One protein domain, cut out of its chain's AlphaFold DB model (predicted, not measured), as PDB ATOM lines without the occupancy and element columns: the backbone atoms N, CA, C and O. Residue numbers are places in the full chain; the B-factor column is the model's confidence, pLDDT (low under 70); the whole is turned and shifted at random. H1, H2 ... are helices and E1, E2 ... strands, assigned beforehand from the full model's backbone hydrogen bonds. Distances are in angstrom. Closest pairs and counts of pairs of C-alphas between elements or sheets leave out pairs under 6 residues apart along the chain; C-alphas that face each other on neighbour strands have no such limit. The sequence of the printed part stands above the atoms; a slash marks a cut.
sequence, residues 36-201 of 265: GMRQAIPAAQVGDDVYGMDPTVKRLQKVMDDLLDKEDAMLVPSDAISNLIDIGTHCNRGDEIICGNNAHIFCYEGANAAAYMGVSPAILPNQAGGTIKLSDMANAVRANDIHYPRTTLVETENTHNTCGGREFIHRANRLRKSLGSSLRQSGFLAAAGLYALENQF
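What this domain is: This is residues 36 to 201 of the 265 residues of an uncharacterized protein of Phytophthora kernoviae (UniProt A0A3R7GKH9). Two lobes stand end to end: one is a small parallel three-stranded sheet with H6 over one face and H3, H4 and H5 at its borders, the other a group of three helices in which H7 lies between H1 and H2. Residues 69 to 78 and the long stretch 155 to 186 run between the lobes or along the sheet lobe. The printed part has 166 residues, with seven named helices and three named strands in the order H1 H2 H3 E1 H4 H5 E2 H6 E3 H7; the class is mixed, with under half of the residues in named elements. The sheet order is E2 E1 E3. The whole is elongated, 54 by 33 by 28 A, and only just compact, close to loose, with a radius of gyration of the C-alphas of 18.0 A.

How they stand to each other: Start at E1, residues 95 to 100, the inner strand. Its parallel neighbours are E2, residues 120 to 124, with N 122 and O 97 2.7 A apart, and E3, residues 150 to 154, with N 96 and O 150 2.8 A apart, both within hydrogen-bond range. H6, residues 134 to 140, is on the sheet at a height of 9.5 A and runs slantwise to the strands, at 34 degrees to E1 on the local plane. It lies over E1, and only just not over E2, on which 2 of its C-alphas fall. E2, H6, E3 form a split strand-helix-strand unit, two parallel strands with a helix between and E1 between them in the sheet. H4, residues 104 to 107, and H5, residues 112 to 115, make the strand-helix-strand unit E1, H4 H5, E2; both crossovers are right-handed. H4, H5 and H3, residues 79 to 90, only graze the sheet. H3 and H5 only just touch, with 3 pairs of C-alphas within 8 A, the closest those of Leu 84 and Ala 113, 6.3 A. H7, residues 187 to 199, is not on the sheet, with 0 pairs of C-alphas within 10 A; it touches H1, residues 36 to 43, opposite ways at a shallow tilt of 34.9 degrees, only just short of steep, and their closest C-alphas are those of Ile 41 and Phe 188, 5.0 A. H7 touches H2, residues 55 to 68, through 55 to 60 alone, the same way at a steep tilt of 40 degrees; the closest C-alphas are those of Thr 56 and Gly 187, 5.0 A. H2 and H3 are apart. Every O i to N i+4 pair is within hydrogen-bond range in H2, H3, H6 and H7, against 2 of 4 in H1; H4 and H5 are too short for such a pair.

Where its parts are: Find C-alpha 36 at (44.748, 34.561, -22.093), where H1 begins. H2 is 20.0 A long, H7 17.9 A, E1 16.8 A and H3 16.5 A. E1 begins at C-alpha 95, at (31.027, 29.504, 20.400), and H7 ends at C-alpha 199, at (50.551, 34.653, -15.219).

The domain as a whole: The two C-alphas farthest apart, those of Gln 39 and Ile 146, are 57.6 A apart. The printed part has no cut; the links H1 to H2 and E3 to H7 are long. Low confidence, pLDDT under 70, falls on residues 165 to 188.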
ATOM      1  N   GLY A  36      44.208  35.874 -22.448       94.31
ATOM      2  CA  GLY A  36      44.748  34.561 -22.093       94.31
ATOM      3  C   GLY A  36      43.792  33.735 -21.231       94.31
ATOM      4  O   GLY A  36      43.523  32.580 -21.554       94.31
ATOM      5  N   MET A  37      43.157  34.342 -20.221       93.38
ATOM      6  CA  MET A  37      42.100  33.674 -19.446       93.38
ATOM      7  C   MET A  37      40.922  33.257 -20.332       93.38
ATOM      8  O   MET A  37      40.436  32.134 -20.233       93.38
ATOM      9  N   ARG A  38      40.480  34.131 -21.247       93.94
ATOM     10  CA  ARG A  38      39.383  33.838 -22.186       93.94
ATOM     11  C   ARG A  38      39.710  32.705 -23.156       93.94
ATOM     12  O   ARG A  38      38.782  32.077 -23.655       93.94
ATOM     13  N   GLN A  39      40.990  32.439 -23.415       94.25
ATOM     14  CA  GLN A  39      41.439  31.276 -24.183       94.25
ATOM     15  C   GLN A  39      41.556  30.016 -23.316       94.25
ATOM     16  O   GLN A  39      41.194  28.934 -23.771       94.25
ATOM     17  N   ALA A  40      42.013  30.147 -22.067       93.38
ATOM     18  CA  ALA A  40      42.174  29.027 -21.140       93.38
ATOM     19  C   ALA A  40      40.830  28.420 -20.699       93.38
ATOM     20  O   ALA A  40      40.689  27.201 -20.652       93.38
ATOM     21  N   ILE A  41      39.829  29.264 -20.429       93.50
ATOM     22  CA  ILE A  41      38.493  28.856 -19.967       93.50
ATOM     23  C   ILE A  41      37.831  27.796 -20.873       93.50
ATOM     24  O   ILE A  41      37.471  26.738 -20.360       93.50
ATOM     25  N   PRO A  42      37.654  28.008 -22.196       93.88
ATOM     26  CA  PRO A  42      37.002  27.018 -23.058       93.88
ATOM     27  C   PRO A  42      37.839  25.751 -23.276       93.88
ATOM     28  O   PRO A  42      37.293  24.734 -23.695       93.88
ATOM     29  N   ALA A  43      39.147  25.801 -23.011       93.06
ATOM     30  CA  ALA A  43      40.040  24.649 -23.103       93.06
ATOM     31  C   ALA A  43      40.054  23.790 -21.821       93.06
ATOM     32  O   ALA A  43      40.692  22.735 -21.803       93.06
ATOM     33  N   ALA A  44      39.376  24.227 -20.755       94.69
ATOM     34  CA  ALA A  44      39.333  23.522 -19.482       94.69
ATOM     35  C   ALA A  44      38.685  22.138 -19.625       94.69
ATOM     36  O   ALA A  44      37.599  21.989 -20.187       94.69
ATOM     37  N   GLN A  45      39.331  21.117 -19.062       94.94
ATOM     38  CA  GLN A  45      38.704  19.809 -18.905       94.94
ATOM     39  C   GLN A  45      37.775  19.873 -17.692       94.94
ATOM     40  O   GLN A  45      38.236  20.110 -16.578       94.94
ATOM     41  N   VAL A  46      36.477  19.680 -17.902       94.19
ATOM     42  CA  VAL A  46      35.463  19.811 -16.846       94.19
ATOM     43  C   VAL A  46      34.871  18.460 -16.468       94.19
ATOM     44  O   VAL A  46      34.834  17.529 -17.275       94.19
ATOM     45  N   GLY A  47      34.375  18.370 -15.242       90.69
ATOM     46  CA  GLY A  47      33.683  17.198 -14.723       90.69
ATOM     47  C   GLY A  47      32.667  17.581 -13.652       90.69
ATOM     48  O   GLY A  47      32.412  18.759 -13.403       90.69
ATOM     49  N   ASP A  48      32.043  16.585 -13.027       90.81
ATOM     50  CA  ASP A  48      31.161  16.845 -11.888       90.81
ATOM     51  C   ASP A  48      31.989  16.931 -10.600       90.81
ATOM     52  O   ASP A  48      32.464  15.921 -10.074       90.81
ATOM     53  N   ASP A  49      32.174  18.153 -10.110       90.50
ATOM     54  CA  ASP A  49      32.914  18.450  -8.883       90.50
ATOM     55  C   ASP A  49      32.289  17.826  -7.625       90.50
ATOM     56  O   ASP A  49      33.013  17.420  -6.723       90.50
ATOM     57  N   VAL A  50      30.964  17.633  -7.582       87.31
ATOM     58  CA  VAL A  50      30.307  17.005  -6.418       87.31
ATOM     59  C   VAL A  50      30.768  15.560  -6.241       87.31
ATOM     60  O   VAL A  50      30.865  15.067  -5.120       87.31
ATOM     61  N   TYR A  51      31.086  14.882  -7.344       88.44
ATOM     62  CA  TYR A  51      31.678  13.544  -7.326       88.44
ATOM     63  C   TYR A  51      33.212  13.573  -7.305       88.44
ATOM     64  O   TYR A  51      33.846  12.527  -7.432       88.44
ATOM     65  N   GLY A  52      33.823  14.756  -7.188       89.56
ATOM     66  CA  GLY A  52      35.263  14.941  -7.282       89.56
ATOM     67  C   GLY A  52      35.807  14.490  -8.634       89.56
ATOM     68  O   GLY A  52      36.863  13.868  -8.687       89.56
ATOM     69  N   MET A  53      35.086  14.726  -9.730       93.25
ATOM     70  CA  MET A  53      35.481  14.282 -11.071       93.25
ATOM     71  C   MET A  53      35.910  15.429 -11.986       93.25
ATOM     72  O   MET A  53      36.223  15.168 -13.144       93.25
ATOM     73  N   ASP A  54      35.947  16.676 -11.503       96.81
ATOM     74  CA  ASP A  54      36.456  17.811 -12.276       96.81
ATOM     75  C   ASP A  54      37.997  17.893 -12.181       96.81
ATOM     76  O   ASP A  54      38.543  18.204 -11.116       96.81
ATOM     77  N   PRO A  55      38.734  17.584 -13.266       95.94
ATOM     78  CA  PRO A  55      40.193  17.555 -13.225       95.94
ATOM     79  C   PRO A  55      40.808  18.957 -13.129       95.94
ATOM     80  O   PRO A  55      41.904  19.096 -12.585       95.94
ATOM     81  N   THR A  56      40.126  19.996 -13.623       96.06
ATOM     82  CA  THR A  56      40.649  21.366 -13.565       96.06
ATOM     83  C   THR A  56      40.504  21.941 -12.160       96.06
ATOM     84  O   THR A  56      41.448  22.561 -11.667       96.06
ATOM     85  N   VAL A  57      39.387  21.669 -11.474       94.31
ATOM     86  CA  VAL A  57      39.211  22.038 -10.057       94.31
ATOM     87  C   VAL A  57      40.259  21.355  -9.183       94.31
ATOM     88  O   VAL A  57      40.963  22.031  -8.436       94.31
ATOM     89  N   LYS A  58      40.449  20.037  -9.339       94.88
ATOM     90  CA  LYS A  58      41.484  19.295  -8.599       94.88
ATOM     91  C   LYS A  58      42.882  19.856  -8.806       94.88
ATOM     92  O   LYS A  58      43.649  19.948  -7.854       94.88
ATOM     93  N   ARG A  59      43.222  20.221 -10.044       95.81
ATOM     94  CA  ARG A  59      44.513  20.843 -10.345       95.81
ATOM     95  C   ARG A  59      44.654  22.186  -9.630       95.81
ATOM     96  O   ARG A  59      45.700  22.413  -9.037       95.81
ATOM     97  N   LEU A  60      43.636  23.052  -9.677       93.44
ATOM     98  CA  LEU A  60      43.674  24.335  -8.968       93.44
ATOM     99  C   LEU A  60      43.871  24.132  -7.463       93.44
ATOM    100  O   LEU A  60      44.766  24.738  -6.888       93.44
ATOM    101  N   GLN A  61      43.079  23.255  -6.846       92.19
ATOM    102  CA  GLN A  61      43.195  22.955  -5.419       92.19
ATOM    103  C   GLN A  61      44.594  22.441  -5.071       92.19
ATOM    104  O   GLN A  61      45.235  22.999  -4.194       92.19
ATOM    105  N   LYS A  62      45.138  21.506  -5.861       93.25
ATOM    106  CA  LYS A  62      46.494  20.989  -5.643       93.25
ATOM    107  C   LYS A  62      47.580  22.065  -5.736       93.25
ATOM    108  O   LYS A  62      48.536  22.031  -4.969       93.25
ATOM    109  N   VAL A  63      47.451  23.004  -6.679       91.44
ATOM    110  CA  VAL A  63      48.369  24.152  -6.786       91.44
ATOM    111  C   VAL A  63      48.289  25.021  -5.531       91.44
ATOM    112  O   VAL A  63      49.323  25.467  -5.044       91.44
ATOM    113  N   MET A  64      47.089  25.237  -4.988       86.94
ATOM    114  CA  MET A  64      46.903  26.008  -3.758       86.94
ATOM    115  C   MET A  64      47.466  25.294  -2.524       86.94
ATOM    116  O   MET A  64      48.094  25.955  -1.698       86.94
ATOM    117  N   ASP A  65      47.304  23.972  -2.422       88.12
ATOM    118  CA  ASP A  65      47.886  23.149  -1.349       88.12
ATOM    119  C   ASP A  65      49.398  23.318  -1.282       88.12
ATOM    120  O   ASP A  65      49.960  23.599  -0.224       88.12
ATOM    121  N   ASP A  66      50.041  23.195  -2.448       87.19
ATOM    122  CA  ASP A  66      51.488  23.312  -2.589       87.19
ATOM    123  C   ASP A  66      51.968  24.739  -2.316       87.19
ATOM    124  O   ASP A  66      52.995  24.933  -1.668       87.19
ATOM    125  N   LEU A  67      51.225  25.744  -2.791       83.75
ATOM    126  CA  LEU A  67      51.585  27.152  -2.623       83.75
ATOM    127  C   LEU A  67      51.493  27.607  -1.160       83.75
ATOM    128  O   LEU A  67      52.304  28.419  -0.718       83.75
ATOM    129  N   LEU A  68      50.504  27.105  -0.416       80.81
ATOM    130  CA  LEU A  68      50.224  27.520   0.962       80.81
ATOM    131  C   LEU A  68      50.775  26.558   2.025       80.81
ATOM    132  O   LEU A  68      50.566  26.805   3.218       80.81
ATOM    133  N   ASP A  69      51.453  25.484   1.608       83.12
ATOM    134  CA  ASP A  69      51.934  24.396   2.472       83.12
ATOM    135  C   ASP A  69      50.804  23.849   3.369       83.12
ATOM    136  O   ASP A  69      50.872  23.836   4.605       83.12
ATOM    137  N   LYS A  70      49.686  23.475   2.730       82.88
ATOM    138  CA  LYS A  70      48.493  22.911   3.379       82.88
ATOM    139  C   LYS A  70      48.205  21.502   2.878       82.88
ATOM    140  O   LYS A  70      48.665  21.077   1.829       82.88
ATOM    141  N   GLU A  71      47.452  20.762   3.689       88.69
ATOM    142  CA  GLU A  71      47.097  19.366   3.404       88.69
ATOM    143  C   GLU A  71      46.063  19.239   2.275       88.69
ATOM    144  O   GLU A  71      46.066  18.224   1.584       88.69
ATOM    145  N   ASP A  72      45.174  20.228   2.137       89.12
ATOM    146  CA  ASP A  72      44.095  20.262   1.147       89.12
ATOM    147  C   ASP A  72      43.537  21.694   1.007       89.12
ATOM    148  O   ASP A  72      43.684  22.533   1.912       89.12
ATOM    149  N   ALA A  73      42.851  21.945  -0.106       85.81
ATOM    150  CA  ALA A  73      42.273  23.220  -0.496       85.81
ATOM    151  C   ALA A  73      41.004  22.965  -1.287       85.81
ATOM    152  O   ALA A  73      40.780  21.914  -1.887       85.81
ATOM    153  N   MET A  74      40.148  23.976  -1.310       86.56
ATOM    154  CA  MET A  74      38.814  23.806  -1.838       86.56
ATOM    155  C   MET A  74      38.321  25.082  -2.499       86.56
ATOM    156  O   MET A  74      38.376  26.164  -1.916       86.56
ATOM    157  N   LEU A  75      37.824  24.936  -3.725       87.62
ATOM    158  CA  LEU A  75      37.269  26.042  -4.488       87.62
ATOM    159  C   LEU A  75      35.860  26.396  -3.994       87.62
ATOM    160  O   LEU A  75      34.975  25.546  -3.943       87.62
ATOM    161  N   VAL A  76      35.640  27.678  -3.704       85.00
ATOM    162  CA  VAL A  76      34.352  28.242  -3.272       85.00
ATOM    163  C   VAL A  76      33.921  29.390  -4.190       85.00
ATOM    164  O   VAL A  76      34.766  29.993  -4.852       85.00
ATOM    165  N   PRO A  77      32.615  29.711  -4.269       81.00
ATOM    166  CA  PRO A  77      32.106  30.709  -5.223       81.00
ATOM    167  C   PRO A  77      32.398  32.153  -4.832       81.00
ATOM    168  O   PRO A  77      32.362  33.031  -5.690       81.00
ATOM    169  N   SER A  78      32.609  32.410  -3.544       78.81
ATOM    170  CA  SER A  78      32.876  33.742  -3.021       78.81
ATOM    171  C   SER A  78      33.625  33.665  -1.699       78.81
ATOM    172  O   SER A  78      33.552  32.663  -0.984       78.81
ATOM    173  N   ASP A  79      34.291  34.764  -1.361       74.31
ATOM    174  CA  ASP A  79      35.003  34.915  -0.095       74.31
ATOM    175  C   ASP A  79      34.064  34.838   1.121       74.31
ATOM    176  O   ASP A  79      34.315  34.080   2.049       74.31
ATOM    177  N   ALA A  80      32.895  35.487   1.064       79.38
ATOM    178  CA  ALA A  80      31.905  35.402   2.145       79.38
ATOM    179  C   ALA A  80      31.446  33.958   2.430       79.38
ATOM    180  O   ALA A  80      31.141  33.603   3.568       79.38
ATOM    181  N   ILE A  81      31.393  33.103   1.401       87.94
ATOM    182  CA  ILE A  81      31.122  31.675   1.585       87.94
ATOM    183  C   ILE A  81      32.357  30.978   2.173       87.94
ATOM    184  O   ILE A  81      32.190  30.204   3.108       87.94
ATOM    185  N   SER A  82      33.571  31.297   1.708       84.06
ATOM    186  CA  SER A  82      34.837  30.817   2.293       84.06
ATOM    187  C   SER A  82      34.918  31.060   3.804       84.06
ATOM    188  O   SER A  82      35.111  30.123   4.579       84.06
ATOM    189  N   ASN A  83      34.693  32.303   4.235       84.06
ATOM    190  CA  ASN A  83      34.760  32.700   5.639       84.06
ATOM    191  C   ASN A  83      33.661  32.032   6.465       84.06
ATOM    192  O   ASN A  83      33.915  31.527   7.558       84.06
ATOM    193  N   LEU A  84      32.440  31.958   5.930       90.00
ATOM    194  CA  LEU A  84      31.332  31.285   6.601       90.00
ATOM    195  C   LEU A  84      31.617  29.795   6.839       90.00
ATOM    196  O   LEU A  84      31.292  29.245   7.892       90.00
ATOM    197  N   ILE A  85      32.227  29.154   5.853       90.12
ATOM    198  CA  ILE A  85      32.650  27.761   5.884       90.12
ATOM    199  C   ILE A  85      33.788  27.546   6.897       90.12
ATOM    200  O   ILE A  85      33.721  26.614   7.696       90.12
ATOM    201  N   ASP A  86      34.794  28.428   6.912       85.81
ATOM    202  CA  ASP A  86      35.878  28.423   7.906       85.81
ATOM    203  C   ASP A  86      35.303  28.497   9.327       85.81
ATOM    204  O   ASP A  86      35.605  27.657  10.177       85.81
ATOM    205  N   ILE A  87      34.375  29.429   9.560       89.38
ATOM    206  CA  ILE A  87      33.679  29.572  10.844       89.38
ATOM    207  C   ILE A  87      32.895  28.299  11.183       89.38
ATOM    208  O   ILE A  87      32.999  27.811  12.306       89.38
ATOM    209  N   GLY A  88      32.145  27.736  10.233       92.56
ATOM    210  CA  GLY A  88      31.366  26.510  10.440       92.56
ATOM    211  C   GLY A  88      32.214  25.269  10.739       92.56
ATOM    212  O   GLY A  88      31.732  24.347  11.395       92.56
ATOM    213  N   THR A  89      33.472  25.249  10.297       89.75
ATOM    214  CA  THR A  89      34.417  24.155  10.559       89.75
ATOM    215  C   THR A  89      35.146  24.315  11.897       89.75
ATOM    216  O   THR A  89      35.414  23.316  12.563       89.75
ATOM    217  N   HIS A  90      35.449  25.547  12.323       86.94
ATOM    218  CA  HIS A  90      36.174  25.808  13.582       86.94
ATOM    219  C   HIS A  90      35.289  26.036  14.800       86.94
ATOM    220  O   HIS A  90      35.772  25.975  15.931       86.94
ATOM    221  N   CYS A  91      34.013  26.344  14.591       91.44
ATOM    222  CA  CYS A  91      33.118  26.778  15.652       91.44
ATOM    223  C   CYS A  91      31.864  25.909  15.711       91.44
ATOM    224  O   CYS A  91      31.335  25.447  14.705       91.44
ATOM    225  N   ASN A  92      31.338  25.745  16.917       95.19
ATOM    226  CA  ASN A  92      30.001  25.227  17.162       95.19
ATOM    227  C   ASN A  92      29.036  26.381  17.435       95.19
ATOM    228  O   ASN A  92      29.432  27.487  17.801       95.19
ATOM    229  N   ARG A  93      27.734  26.095  17.355       97.31
ATOM    230  CA  ARG A  93      26.707  27.022  17.849       97.31
ATOM    231  C   ARG A  93      26.974  27.380  19.312       97.31
ATOM    232  O   ARG A  93      27.144  26.489  20.140       97.31
ATOM    233  N   GLY A  94      26.944  28.673  19.617       95.44
ATOM    234  CA  GLY A  94      27.235  29.213  20.945       95.44
ATOM    235  C   GLY A  94      28.722  29.454  21.228       95.44
ATOM    236  O   GLY A  94      29.034  30.001  22.283       95.44
ATOM    237  N   ASP A  95      29.625  29.091  20.311       96.62
ATOM    238  CA  ASP A  95      31.027  29.504  20.400       96.62
ATOM    239  C   ASP A  95      31.181  30.996  20.046       96.62
ATOM    240  O   ASP A  95      30.240  31.666  19.595       96.62
ATOM    241  N   GLU A  96      32.378  31.523  20.282       95.19
ATOM    242  CA  GLU A  96      32.756  32.914  20.055       95.19
ATOM    243  C   GLU A  96      33.989  33.000  19.137       95.19
ATOM    244  O   GLU A  96      34.973  32.275  19.333       95.19
ATOM    245  N   ILE A  97      33.947  33.909  18.158       93.25
ATOM    246  CA  ILE A  97      35.092  34.290  17.318       93.25
ATOM    247  C   ILE A  97      35.615  35.658  17.738       93.25
ATOM    248  O   ILE A  97      34.833  36.586  17.906       93.25
ATOM    249  N   ILE A  98      36.928  35.816  17.871       92.75
ATOM    250  CA  ILE A  98      37.548  37.136  18.040       92.75
ATOM    251  C   ILE A  98      37.841  37.715  16.659       92.75
ATOM    252  O   ILE A  98      38.498  37.058  15.855       92.75
ATOM    253  N   CYS A  99      37.398  38.942  16.397       88.69
ATOM    254  CA  CYS A  99      37.682  39.643  15.146       88.69
ATOM    255  C   CYS A  99      37.781  41.160  15.342       88.69
ATOM    256  O   CYS A  99      37.452  41.702  16.400       88.69
ATOM    257  N   GLY A 100      38.271  41.848  14.313       89.31
ATOM    258  CA  GLY A 100      38.372  43.304  14.294       89.31
ATOM    259  C   GLY A 100      37.026  43.988  14.042       89.31
ATOM    260  O   GLY A 100      36.177  43.465  13.322       89.31
ATOM    261  N   ASN A 101      36.837  45.189  14.587       94.50
ATOM    262  CA  ASN A 101      35.647  46.015  14.367       94.50
ATOM    263  C   ASN A 101      35.499  46.547  12.935       94.50
ATOM    264  O   ASN A 101      34.418  47.013  12.592       94.50
ATOM    265  N   ASN A 102      36.556  46.473  12.127       89.19
ATOM    266  CA  ASN A 102      36.560  46.816  10.709       89.19
ATOM    267  C   ASN A 102      36.736  45.585   9.799       89.19
ATOM    268  O   ASN A 102      36.831  45.760   8.586       89.19
ATOM    269  N   ALA A 103      36.800  44.370  10.356       83.88
ATOM    270  CA  ALA A 103      37.055  43.153   9.587       83.88
ATOM    271  C   ALA A 103      35.887  42.808   8.650       83.88
ATOM    272  O   ALA A 103      34.713  43.008   8.993       83.88
ATOM    273  N   HIS A 104      36.197  42.219   7.495       83.38
ATOM    274  CA  HIS A 104      35.216  41.902   6.462       83.38
ATOM    275  C   HIS A 104      34.081  41.004   6.968       83.38
ATOM    276  O   HIS A 104      32.901  41.326   6.788       83.38
ATOM    277  N   ILE A 105      34.435  39.956   7.720       83.94
ATOM    278  CA  ILE A 105      33.485  39.004   8.314       83.94
ATOM    279  C   ILE A 105      32.472  39.652   9.269       83.94
ATOM    280  O   ILE A 105      31.402  39.095   9.521       83.94
ATOM    281  N   PHE A 106      32.808  40.823   9.819       90.25
ATOM    282  CA  PHE A 106      31.954  41.565  10.735       90.25
ATOM    283  C   PHE A 106      31.135  42.631  10.000       90.25
ATOM    284  O   PHE A 106      29.919  42.705  10.184       90.25
ATOM    285  N   CYS A 107      31.778  43.427   9.144       87.94
ATOM    286  CA  CYS A 107      31.166  44.602   8.522       87.94
ATOM    287  C   CYS A 107      30.382  44.305   7.235       87.94
ATOM    288  O   CYS A 107      29.344  44.927   7.004       87.94
ATOM    289  N   TYR A 108      30.860  43.387   6.390       83.81
ATOM    290  CA  TYR A 108      30.430  43.303   4.983       83.81
ATOM    291  C   TYR A 108      29.815  41.957   4.585       83.81
ATOM    292  O   TYR A 108      29.396  41.777   3.444       83.81
ATOM    293  N   GLU A 109      29.663  41.030   5.532       87.31
ATOM    294  CA  GLU A 109      29.093  39.698   5.282       87.31
ATOM    295  C   GLU A 109      27.687  39.512   5.858       87.31
ATOM    296  O   GLU A 109      27.259  38.396   6.130       87.31
ATOM    297  N   GLY A 110      26.947  40.598   6.100       90.00
ATOM    298  CA  GLY A 110      25.544  40.505   6.526       90.00
ATOM    299  C   GLY A 110      25.333  39.723   7.830       90.00
ATOM    300  O   GLY A 110      24.289  39.098   8.009       90.00
ATOM    301  N   ALA A 111      26.322  39.745   8.731       92.31
ATOM    302  CA  ALA A 111      26.334  39.004   9.992       92.31
ATOM    303  C   ALA A 111      26.218  37.469   9.841       92.31
ATOM    304  O   ALA A 111      25.666  36.799  10.719       92.31
ATOM    305  N   ASN A 112      26.770  36.899   8.760       89.88
ATOM    306  CA  ASN A 112      26.701  35.466   8.454       89.88
ATOM    307  C   ASN A 112      27.115  34.548   9.622       89.88
ATOM    308  O   ASN A 112      26.441  33.549   9.887       89.88
ATOM    309  N   ALA A 113      28.181  34.901  10.351       91.50
ATOM    310  CA  ALA A 113      28.673  34.140  11.504       91.50
ATOM    311  C   ALA A 113      27.585  33.929  12.575       91.50
ATOM    312  O   ALA A 113      27.330  32.807  13.023       91.50
ATOM    313  N   ALA A 114      26.879  35.004  12.928       95.69
ATOM    314  CA  ALA A 114      25.800  34.960  13.904       95.69
ATOM    315  C   ALA A 114      24.533  34.328  13.312       95.69
ATOM    316  O   ALA A 114      23.933  33.446  13.929       95.69
ATOM    317  N   ALA A 115      24.137  34.750  12.109       96.00
ATOM    318  CA  ALA A 115      22.868  34.364  11.500       96.00
ATOM    319  C   ALA A 115      22.814  32.877  11.114       96.00
ATOM    320  O   ALA A 115      21.832  32.192  11.411       96.00
ATOM    321  N   TYR A 116      23.866  32.363  10.475       95.69
ATOM    322  CA  TYR A 116      23.870  31.011   9.915       95.69
ATOM    323  C   TYR A 116      24.590  30.006  10.812       95.69
ATOM    324  O   TYR A 116      24.058  28.914  11.035       95.69
ATOM    325  N   MET A 117      25.732  30.383  11.394       95.94
ATOM    326  CA  MET A 117      26.514  29.472  12.244       95.94
ATOM    327  C   MET A 117      26.152  29.562  13.726       95.94
ATOM    328  O   MET A 117      26.462  28.647  14.483       95.94
ATOM    329  N   GLY A 118      25.422  30.601  14.152       97.31
ATOM    330  CA  GLY A 118      25.068  30.791  15.561       97.31
ATOM    331  C   GLY A 118      26.292  31.046  16.439       97.31
ATOM    332  O   GLY A 118      26.320  30.584  17.579       97.31
ATOM    333  N   VAL A 119      27.297  31.722  15.886       97.00
ATOM    334  CA  VAL A 119      28.575  32.019  16.536       97.00
ATOM    335  C   VAL A 119      28.633  33.509  16.855       97.00
ATOM    336  O   VAL A 119      28.287  34.346  16.018       97.00
ATOM    337  N   SER A 120      29.018  33.847  18.081       94.88
ATOM    338  CA  SER A 120      29.062  35.235  18.547       94.88
ATOM    339  C   SER A 120      30.405  35.895  18.204       94.88
ATOM    340  O   SER A 120      31.439  35.254  18.364       94.88
ATOM    341  N   PRO A 121      30.442  37.158  17.750       93.19
ATOM    342  CA  PRO A 121      31.701  37.876  17.581       93.19
ATOM    343  C   PRO A 121      32.118  38.625  18.863       93.19
ATOM    344  O   PRO A 121      31.384  39.474  19.372       93.19
ATOM    345  N   ALA A 122      33.338  38.375  19.337       95.12
ATOM    346  CA  ALA A 122      34.089  39.231  20.249       95.12
ATOM    347  C   ALA A 122      34.861  40.281  19.441       95.12
ATOM    348  O   ALA A 122      35.948  40.034  18.918       95.12
ATOM    349  N   ILE A 123      34.265  41.465  19.334       96.56
ATOM    350  CA  ILE A 123      34.754  42.540  18.472       96.56
ATOM    351  C   ILE A 123      35.825  43.355  19.201       96.56
ATOM    352  O   ILE A 123      35.573  43.900  20.279       96.56
ATOM    353  N   LEU A 124      37.000  43.480  18.588       94.69
ATOM    354  CA  LEU A 124      38.134  44.245  19.103       94.69
ATOM    355  C   LEU A 124      38.487  45.422  18.187       94.69
ATOM    356  O   LEU A 124      38.272  45.346  16.980       94.69
ATOM    357  N   PRO A 125      39.041  46.520  18.726       95.88
ATOM    358  CA  PRO A 125      39.434  47.655  17.901       95.88
ATOM    359  C   PRO A 125      40.633  47.300  17.008       95.88
ATOM    360  O   PRO A 125      41.696  46.919  17.507       95.88
ATOM    361  N   ASN A 126      40.487  47.487  15.695       91.12
ATOM    362  CA  ASN A 126      41.622  47.499  14.776       91.12
ATOM    363  C   ASN A 126      42.492  48.752  15.015       91.12
ATOM    364  O   ASN A 126      41.993  49.836  15.325       91.12
ATOM    365  N   GLN A 127      43.806  48.611  14.862       89.88
ATOM    366  CA  GLN A 127      44.772  49.711  14.861       89.88
ATOM    367  C   GLN A 127      44.821  50.397  13.487       89.88
ATOM    368  O   GLN A 127      44.293  49.883  12.500       89.88
ATOM    369  N   ALA A 128      45.524  51.532  13.406       79.38
ATOM    370  CA  ALA A 128      45.922  52.112  12.126       79.38
ATOM    371  C   ALA A 128      46.766  51.072  11.359       79.38
ATOM    372  O   ALA A 128      47.844  50.696  11.814       79.38
ATOM    373  N   GLY A 129      46.223  50.534  10.264       76.56
ATOM    374  CA  GLY A 129      46.801  49.415   9.507       76.56
ATOM    375  C   GLY A 129      46.138  48.051   9.717       76.56
ATOM    376  O   GLY A 129      46.647  47.047   9.236       76.56
ATOM    377  N   GLY A 130      45.011  47.980  10.428       77.69
ATOM    378  CA  GLY A 130      44.155  46.788  10.440       77.69
ATOM    379  C   GLY A 130      44.542  45.707  11.448       77.69
ATOM    380  O   GLY A 130      43.759  44.799  11.704       77.69
ATOM    381  N   THR A 131      45.699  45.809  12.102       83.62
ATOM    382  CA  THR A 131      46.089  44.849  13.149       83.62
ATOM    383  C   THR A 131      45.211  44.948  14.395       83.62
ATOM    384  O   THR A 131      44.644  45.994  14.693       83.62
ATOM    385  N   ILE A 132      45.166  43.881  15.192       83.75
ATOM    386  CA  ILE A 132      44.585  43.892  16.540       83.75
ATOM    387  C   ILE A 132      45.728  43.753  17.548       83.75
ATOM    388  O   ILE A 132      46.681  42.999  17.328       83.75
ATOM    389  N   LYS A 133      45.680  44.491  18.665       89.62
ATOM    390  CA  LYS A 133      46.693  44.347  19.723       89.62
ATOM    391  C   LYS A 133      46.672  42.920  20.275       89.62
ATOM    392  O   LYS A 133      45.630  42.429  20.697       89.62
ATOM    393  N   LEU A 134      47.845  42.285  20.351       85.69
ATOM    394  CA  LEU A 134      47.982  40.931  20.905       85.69
ATOM    395  C   LEU A 134      47.459  40.835  22.347       85.69
ATOM    396  O   LEU A 134      46.863  39.827  22.711       85.69
ATOM    397  N   SER A 135      47.661  41.884  23.154       89.50
ATOM    398  CA  SER A 135      47.124  41.964  24.517       89.50
ATOM    399  C   SER A 135      45.603  41.915  24.539       89.50
ATOM    400  O   SER A 135      45.023  41.247  25.385       89.50
ATOM    401  N   ASP A 136      44.963  42.604  23.600       91.75
ATOM    402  CA  ASP A 136      43.511  42.732  23.560       91.75
ATOM    403  C   ASP A 136      42.900  41.404  23.109       91.75
ATOM    404  O   ASP A 136      41.948  40.935  23.726       91.75
ATOM    405  N   MET A 137      43.522  40.730  22.133       86.62
ATOM    406  CA  MET A 137      43.147  39.365  21.747       86.62
ATOM    407  C   MET A 137      43.308  38.378  22.903       86.62
ATOM    408  O   MET A 137      42.383  37.628  23.191       86.62
ATOM    409  N   ALA A 138      44.448  38.397  23.599       86.69
ATOM    410  CA  ALA A 138      44.683  37.504  24.733       86.69
ATOM    411  C   ALA A 138      43.671  37.726  25.870       86.69
ATOM    412  O   ALA A 138      43.189  36.760  26.455       86.69
ATOM    413  N   ASN A 139      43.315  38.984  26.148       93.69
ATOM    414  CA  ASN A 139      42.326  39.344  27.166       93.69
ATOM    415  C   ASN A 139      40.881  39.025  26.750       93.69
ATOM    416  O   ASN A 139      40.013  38.914  27.614       93.69
ATOM    417  N   ALA A 140      40.611  38.907  25.449       92.69
ATOM    418  CA  ALA A 140      39.292  38.571  24.925       92.69
ATOM    419  C   ALA A 140      38.984  37.069  24.986       92.69
ATOM    420  O   ALA A 140      37.812  36.695  24.972       92.69
ATOM    421  N   VAL A 141      40.005  36.208  25.093       93.00
ATOM    422  CA  VAL A 141      39.808  34.762  25.260       93.00
ATOM    423  C   VAL A 141      39.073  34.488  26.573       93.00
ATOM    424  O   VAL A 141      39.543  34.840  27.656       93.00
ATOM    425  N   ARG A 142      37.908  33.839  26.486       91.81
ATOM    426  CA  ARG A 142      37.075  33.540  27.655       91.81
ATOM    427  C   ARG A 142      37.689  32.450  28.525       91.81
ATOM    428  O   ARG A 142      38.276  31.482  28.041       91.81
ATOM    429  N   ALA A 143      37.489  32.583  29.834       92.69
ATOM    430  CA  ALA A 143      37.731  31.489  30.763       92.69
ATOM    431  C   ALA A 143      36.745  30.339  30.500       92.69
ATOM    432  O   ALA A 143      35.627  30.561  30.039       92.69
ATOM    433  N   ASN A 144      37.147  29.112  30.836       92.75
ATOM    434  CA  ASN A 144      36.268  27.946  30.766       92.75
ATOM    435  C   ASN A 144      35.244  27.982  31.914       92.75
ATOM    436  O   ASN A 144      35.484  27.426  32.986       92.75
ATOM    437  N   ASP A 145      34.133  28.676  31.688       96.31
ATOM    438  CA  ASP A 145      33.039  28.879  32.634       96.31
ATOM    439  C   ASP A 145      31.693  28.668  31.926       96.31
ATOM    440  O   ASP A 145      31.525  29.041  30.766       96.31
ATOM    441  N   ILE A 146      30.724  28.079  32.628       94.56
ATOM    442  CA  ILE A 146      29.407  27.730  32.071       94.56
ATOM    443  C   ILE A 146      28.583  28.939  31.600       94.56
ATOM    444  O   ILE A 146      27.637  28.764  30.838       94.56
ATOM    445  N   HIS A 147      28.896  30.147  32.077       96.81
ATOM    446  CA  HIS A 147      28.185  31.374  31.725       96.81
ATOM    447  C   HIS A 147      28.759  32.048  30.474       96.81
ATOM    448  O   HIS A 147      28.103  32.928  29.913       96.81
ATOM    449  N   TYR A 148      29.974  31.686  30.051       96.50
ATOM    450  CA  TYR A 148      30.654  32.316  28.921       96.50
ATOM    451  C   TYR A 148      30.570  31.455  27.659       96.50
ATOM    452  O   TYR A 148      30.602  30.224  27.743       96.50
ATOM    453  N   PRO A 149      30.500  32.081  26.471       95.25
ATOM    454  CA  PRO A 149      30.730  31.348  25.238       95.25
ATOM    455  C   PRO A 149      32.193  30.884  25.180       95.25
ATOM    456  O   PRO A 149      33.080  31.468  25.810       95.25
ATOM    457  N   ARG A 150      32.465  29.826  24.417       95.38
ATOM    458  CA  ARG A 150      33.834  29.322  24.243       95.38
ATOM    459  C   ARG A 150      34.502  30.072  23.100       95.38
ATOM    460  O   ARG A 150      34.019  30.008  21.976       95.38
ATOM    461  N   THR A 151      35.629  30.724  23.358       93.00
ATOM    462  CA  THR A 151      36.449  31.299  22.287       93.00
ATOM    463  C   THR A 151      37.163  30.181  21.527       93.00
ATOM    464  O   THR A 151      37.999  29.488  22.109       93.00
ATOM    465  N   THR A 152      36.854  29.996  20.243       88.25
ATOM    466  CA  THR A 152      37.416  28.896  19.429       88.25
ATOM    467  C   THR A 152      38.213  29.363  18.219       88.25
ATOM    468  O   THR A 152      39.053  28.611  17.729       88.25
ATOM    469  N   LEU A 153      37.999  30.597  17.759       86.31
ATOM    470  CA  LEU A 153      38.656  31.137  16.573       86.31
ATOM    471  C   LEU A 153      39.095  32.588  16.790       86.31
ATOM    472  O   LEU A 153      38.387  33.379  17.413       86.31
ATOM    473  N   VAL A 154      40.261  32.931  16.243       85.00
ATOM    474  CA  VAL A 154      40.730  34.310  16.074       85.00
ATOM    475  C   VAL A 154      40.860  34.563  14.579       85.00
ATOM    476  O   VAL A 154      41.526  33.805  13.875       85.00
ATOM    477  N   GLU A 155      40.206  35.616  14.111       84.25
ATOM    478  CA  GLU A 155      40.160  36.037  12.717       84.25
ATOM    479  C   GLU A 155      41.099  37.237  12.507       84.25
ATOM    480  O   GLU A 155      41.159  38.144  13.344       84.25
ATOM    481  N   THR A 156      41.854  37.229  11.407       81.00
ATOM    482  CA  THR A 156      42.733  38.329  10.995       81.00
ATOM    483  C   THR A 156      42.691  38.506   9.480       81.00
ATOM    484  O   THR A 156      42.877  37.529   8.754       81.00
ATOM    485  N   GLU A 157      42.600  39.752   9.021       79.12
ATOM    486  CA  GLU A 157      42.516  40.122   7.605       79.12
ATOM    487  C   GLU A 157      43.855  40.678   7.090       79.12
ATOM    488  O   GLU A 157      44.430  41.567   7.717       79.12
ATOM    489  N   ASN A 158      44.367  40.168   5.964       77.06
ATOM    490  CA  ASN A 158      45.601  40.658   5.339       77.06
ATOM    491  C   ASN A 158      45.579  40.440   3.814       77.06
ATOM    492  O   ASN A 158      45.537  39.297   3.368       77.06
ATOM    493  N   THR A 159      45.684  41.481   2.994       73.69
ATOM    494  CA  THR A 159      45.703  42.914   3.345       73.69
ATOM    495  C   THR A 159      44.382  43.384   3.952       73.69
ATOM    496  O   THR A 159      43.330  42.894   3.554       73.69
ATOM    497  N   HIS A 160      44.408  44.349   4.873       80.25
ATOM    498  CA  HIS A 160      43.173  44.822   5.514       80.25
ATOM    499  C   HIS A 160      42.513  45.964   4.728       80.25
ATOM    500  O   HIS A 160      42.992  47.099   4.754       80.25
ATOM    501  N   ASN A 161      41.363  45.698   4.107       77.44
ATOM    502  CA  ASN A 161      40.695  46.585   3.149       77.44
ATOM    503  C   ASN A 161      40.310  47.945   3.767       77.44
ATOM    504  O   ASN A 161      40.900  48.978   3.451       77.44
ATOM    505  N   THR A 162      39.414  47.942   4.761       81.69
ATOM    506  CA  THR A 162      38.922  49.162   5.443       81.69
ATOM    507  C   THR A 162      40.019  49.953   6.169       81.69
ATOM    508  O   THR A 162      39.791  51.075   6.613       81.69
ATOM    509  N   CYS A 163      41.218  49.386   6.320       79.50
ATOM    510  CA  CYS A 163      42.347  50.013   7.001       79.50
ATOM    511  C   CYS A 163      43.503  50.398   6.066       79.50
ATOM    512  O   CYS A 163      44.602  50.655   6.566       79.50
ATOM    513  N   GLY A 164      43.274  50.480   4.750       72.50
ATOM    514  CA  GLY A 164      44.281  50.976   3.802       72.50
ATOM    515  C   GLY A 164      44.903  49.921   2.894       72.50
ATOM    516  O   GLY A 164      45.872  50.232   2.220       72.50
ATOM    517  N   GLY A 165      44.428  48.673   2.914       65.50
ATOM    518  CA  GLY A 165      45.092  47.581   2.196       65.50
ATOM    519  C   GLY A 165      46.495  47.276   2.738       65.50
ATOM    520  O   GLY A 165      47.353  46.821   1.987       65.50
ATOM    521  N   ARG A 166      46.749  47.539   4.027       69.62
ATOM    522  CA  ARG A 166      48.084  47.377   4.623       69.62
ATOM    523  C   ARG A 166      48.458  45.912   4.814       69.62
ATOM    524  O   ARG A 166      47.621  45.107   5.238       69.62
ATOM    525  N   GLU A 167      49.725  45.597   4.556       61.66
ATOM    526  CA  GLU A 167      50.328  44.299   4.861       61.66
ATOM    527  C   GLU A 167      50.966  44.317   6.256       61.66
ATOM    528  O   GLU A 167      51.695  45.244   6.607       61.66
ATOM    529  N   PHE A 168      50.737  43.287   7.078       65.81
ATOM    530  CA  PHE A 168      51.377  43.225   8.406       65.81
ATOM    531  C   PHE A 168      51.876  41.841   8.835       65.81
ATOM    532  O   PHE A 168      52.474  41.699   9.914       65.81
ATOM    533  N   ILE A 169      51.635  40.786   8.050       54.59
ATOM    534  CA  ILE A 169      51.907  39.418   8.502       54.59
ATOM    535  C   ILE A 169      53.387  39.052   8.319       54.59
ATOM    536  O   ILE A 169      53.808  38.430   7.351       54.59
ATOM    537  N   HIS A 170      54.170  39.347   9.357       44.34
ATOM    538  CA  HIS A 170      55.408  38.621   9.671       44.34
ATOM    539  C   HIS A 170      55.341  37.868  11.018       44.34
ATOM    540  O   HIS A 170      56.302  37.201  11.397       44.34
ATOM    541  N   ARG A 171      54.226  37.940  11.776       41.34
ATOM    542  CA  ARG A 171      54.139  37.358  13.142       41.34
ATOM    543  C   ARG A 171      52.906  36.500  13.467       41.34
ATOM    544  O   ARG A 171      52.859  35.959  14.569       41.34
ATOM    545  N   ALA A 172      51.959  36.292  12.550       39.62
ATOM    546  CA  ALA A 172      50.727  35.524  12.809       39.62
ATOM    547  C   ALA A 172      50.784  34.048  12.337       39.62
ATOM    548  O   ALA A 172      49.796  33.494  11.875       39.62
ATOM    549  N   ASN A 173      51.936  33.375  12.456       36.50
ATOM    550  CA  ASN A 173      52.154  32.021  11.903       36.50
ATOM    551  C   ASN A 173      51.590  30.851  12.735       36.50
ATOM    552  O   ASN A 173      52.030  29.711  12.590       36.50
ATOM    553  N   ARG A 174      50.623  31.075  13.625       34.81
ATOM    554  CA  ARG A 174      49.967  29.973  14.340       34.81
ATOM    555  C   ARG A 174      48.471  30.206  14.355       34.81
ATOM    556  O   ARG A 174      48.041  31.161  14.984       34.81
ATOM    557  N   LEU A 175      47.746  29.244  13.780       31.47
ATOM    558  CA  LEU A 175      46.287  29.050  13.799       31.47
ATOM    559  C   LEU A 175      45.564  29.530  12.531       31.47
ATOM    560  O   LEU A 175      44.990  30.609  12.514       31.47
ATOM    561  N   ARG A 176      45.537  28.675  11.495       32.78
ATOM    562  CA  ARG A 176      44.367  28.513  10.608       32.78
ATOM    563  C   ARG A 176      44.502  27.300   9.670       32.78
ATOM    564  O   ARG A 176      45.575  27.059   9.106       32.78
ATOM    565  N   LYS A 177      43.410  26.539   9.531       28.30
ATOM    566  CA  LYS A 177      43.173  25.447   8.561       28.30
ATOM    567  C   LYS A 177      41.706  25.541   8.106       28.30
ATOM    568  O   LYS A 177      40.859  25.305   8.945       28.30
ATOM    569  N   SER A 178      41.371  25.857   6.859       27.70
ATOM    570  CA  SER A 178      39.963  25.977   6.402       27.70
ATOM    571  C   SER A 178      39.414  24.690   5.763       27.70
ATOM    572  O   SER A 178      40.202  23.920   5.225       27.70
ATOM    573  N   LEU A 179      38.078  24.483   5.763       26.70
ATOM    574  CA  LEU A 179      37.350  23.480   4.942       26.70
ATOM    575  C   LEU A 179      35.862  23.836   4.717       26.70
ATOM    576  O   LEU A 179      35.191  24.081   5.716       26.70
ATOM    577  N   GLY A 180      35.338  23.690   3.473       28.61
ATOM    578  CA  GLY A 180      33.998  23.107   3.144       28.61
ATOM    579  C   GLY A 180      32.815  23.827   2.398       28.61
ATOM    580  O   GLY A 180      31.859  24.166   3.075       28.61
ATOM    581  N   SER A 181      32.721  23.896   1.045       29.78
ATOM    582  CA  SER A 181      31.531  23.624   0.185       29.78
ATOM    583  C   SER A 181      31.897  23.535  -1.323       29.78
ATOM    584  O   SER A 181      32.693  24.336  -1.803       29.78
ATOM    585  N   SER A 182      31.283  22.590  -2.057       28.20
ATOM    586  CA  SER A 182      31.549  22.242  -3.475       28.20
ATOM    587  C   SER A 182      30.708  23.041  -4.487       28.20
ATOM    588  O   SER A 182      29.536  23.346  -4.244       28.20
ATOM    589  N   LEU A 183      31.288  23.308  -5.666       32.75
ATOM    590  CA  LEU A 183      30.636  23.962  -6.803       32.75
ATOM    591  C   LEU A 183      30.535  23.039  -8.019       32.75
ATOM    592  O   LEU A 183      31.543  22.700  -8.635       32.75
ATOM    593  N   ARG A 184      29.311  22.742  -8.473       31.95
ATOM    594  CA  ARG A 184      29.076  21.944  -9.692       31.95
ATOM    595  C   ARG A 184      29.637  22.628 -10.951       31.95
ATOM    596  O   ARG A 184      29.309  23.778 -11.221       31.95
ATOM    597  N   GLN A 185      30.406  21.870 -11.741       40.94
ATOM    598  CA  GLN A 185      31.027  22.278 -13.016       40.94
ATOM    599  C   GLN A 185      31.870  23.560 -12.932       40.94
ATOM    600  O   GLN A 185      31.891  24.353 -13.863       40.94
ATOM    601  N   SER A 186      32.592  23.775 -11.835       59.50
ATOM    602  CA  SER A 186      33.409  24.977 -11.622       59.50
ATOM    603  C   SER A 186      34.766  24.973 -12.344       59.50
ATOM    604  O   SER A 186      35.515  25.943 -12.226       59.50
ATOM    605  N   GLY A 187      35.076  23.953 -13.159       48.28
ATOM    606  CA  GLY A 187      36.345  23.840 -13.888       48.28
ATOM    607  C   GLY A 187      36.690  25.041 -14.780       48.28
ATOM    608  O   GLY A 187      37.864  25.363 -14.944       48.28
ATOM    609  N   PHE A 188      35.700  25.779 -15.292       66.50
ATOM    610  CA  PHE A 188      35.952  27.024 -16.031       66.50
ATOM    611  C   PHE A 188      36.432  28.175 -15.128       66.50
ATOM    612  O   PHE A 188      37.319  28.929 -15.529       66.50
ATOM    613  N   LEU A 189      35.896  28.297 -13.905       76.69
ATOM    614  CA  LEU A 189      36.403  29.245 -12.902       76.69
ATOM    615  C   LEU A 189      37.803  28.822 -12.459       76.69
ATOM    616  O   LEU A 189      38.702  29.655 -12.372       76.69
ATOM    617  N   ALA A 190      38.002  27.515 -12.270       80.19
ATOM    618  CA  ALA A 190      39.289  26.968 -11.884       80.19
ATOM    619  C   ALA A 190      40.378  27.225 -12.941       80.19
ATOM    620  O   ALA A 190      41.499  27.581 -12.590       80.19
ATOM    621  N   ALA A 191      40.052  27.121 -14.234       85.12
ATOM    622  CA  ALA A 191      40.976  27.448 -15.322       85.12
ATOM    623  C   ALA A 191      41.381  28.927 -15.331       85.12
ATOM    624  O   ALA A 191      42.550  29.243 -15.559       85.12
ATOM    625  N   ALA A 192      40.434  29.834 -15.068       86.88
ATOM    626  CA  ALA A 192      40.737  31.255 -14.931       86.88
ATOM    627  C   ALA A 192      41.651  31.516 -13.723       86.88
ATOM    628  O   ALA A 192      42.627  32.251 -13.856       86.88
ATOM    629  N   GLY A 193      41.378  30.863 -12.586       85.62
ATOM    630  CA  GLY A 193      42.210  30.927 -11.382       85.62
ATOM    631  C   GLY A 193      43.628  30.399 -11.609       85.62
ATOM    632  O   GLY A 193      44.591  31.079 -11.278       85.62
ATOM    633  N   LEU A 194      43.770  29.243 -12.263       89.06
ATOM    634  CA  LEU A 194      45.071  28.683 -12.645       89.06
ATOM    635  C   LEU A 194      45.860  29.646 -13.535       89.06
ATOM    636  O   LEU A 194      47.020  29.932 -13.252       89.06
ATOM    637  N   TYR A 195      45.220  30.202 -14.569       92.56
ATOM    638  CA  TYR A 195      45.874  31.189 -15.426       92.56
ATOM    639  C   TYR A 195      46.292  32.434 -14.630       92.56
ATOM    640  O   TYR A 195      47.381  32.961 -14.858       92.56
ATOM    641  N   ALA A 196      45.446  32.909 -13.707       88.69
ATOM    642  CA  ALA A 196      45.752  34.050 -12.848       88.69
ATOM    643  C   ALA A 196      47.000  33.791 -11.994       88.69
ATOM    644  O   ALA A 196      47.925  34.597 -12.018       88.69
ATOM    645  N   LEU A 197      47.054  32.650 -11.304       87.31
ATOM    646  CA  LEU A 197      48.186  32.271 -10.455       87.31
ATOM    647  C   LEU A 197      49.486  32.163 -11.258       87.31
ATOM    648  O   LEU A 197      50.521  32.667 -10.837       87.31
ATOM    649  N   GLU A 198      49.425  31.557 -12.443       89.62
ATOM    650  CA  GLU A 198      50.603  31.316 -13.282       89.62
ATOM    651  C   GLU A 198      51.104  32.580 -14.007       89.62
ATOM    652  O   GLU A 198      52.281  32.656 -14.350       89.62
ATOM    653  N   ASN A 199      50.233  33.564 -14.280       93.06
ATOM    654  CA  ASN A 199      50.551  34.653 -15.219       93.06
ATOM    655  C   ASN A 199      50.225  36.065 -14.721       93.06
ATOM    656  O   ASN A 199      50.521  37.027 -15.430       93.06
ATOM    657  N   GLN A 200      49.525  36.227 -13.599       90.88
ATOM    658  CA  GLN A 200      49.058  37.535 -13.117       90.88
ATOM    659  C   GLN A 200      49.574  37.890 -11.719       90.88
ATOM    660  O   GLN A 200      49.318  39.001 -11.271       90.88
ATOM    661  N   PHE A 201      50.316  37.000 -11.054       85.81
ATOM    662  CA  PHE A 201      50.843  37.258  -9.714       85.81
ATOM    663  C   PHE A 201      51.895  38.381  -9.704       85.81
ATOM    664  O   PHE A 201      51.720  39.384  -9.023       85.81
TER     665      PHE A 201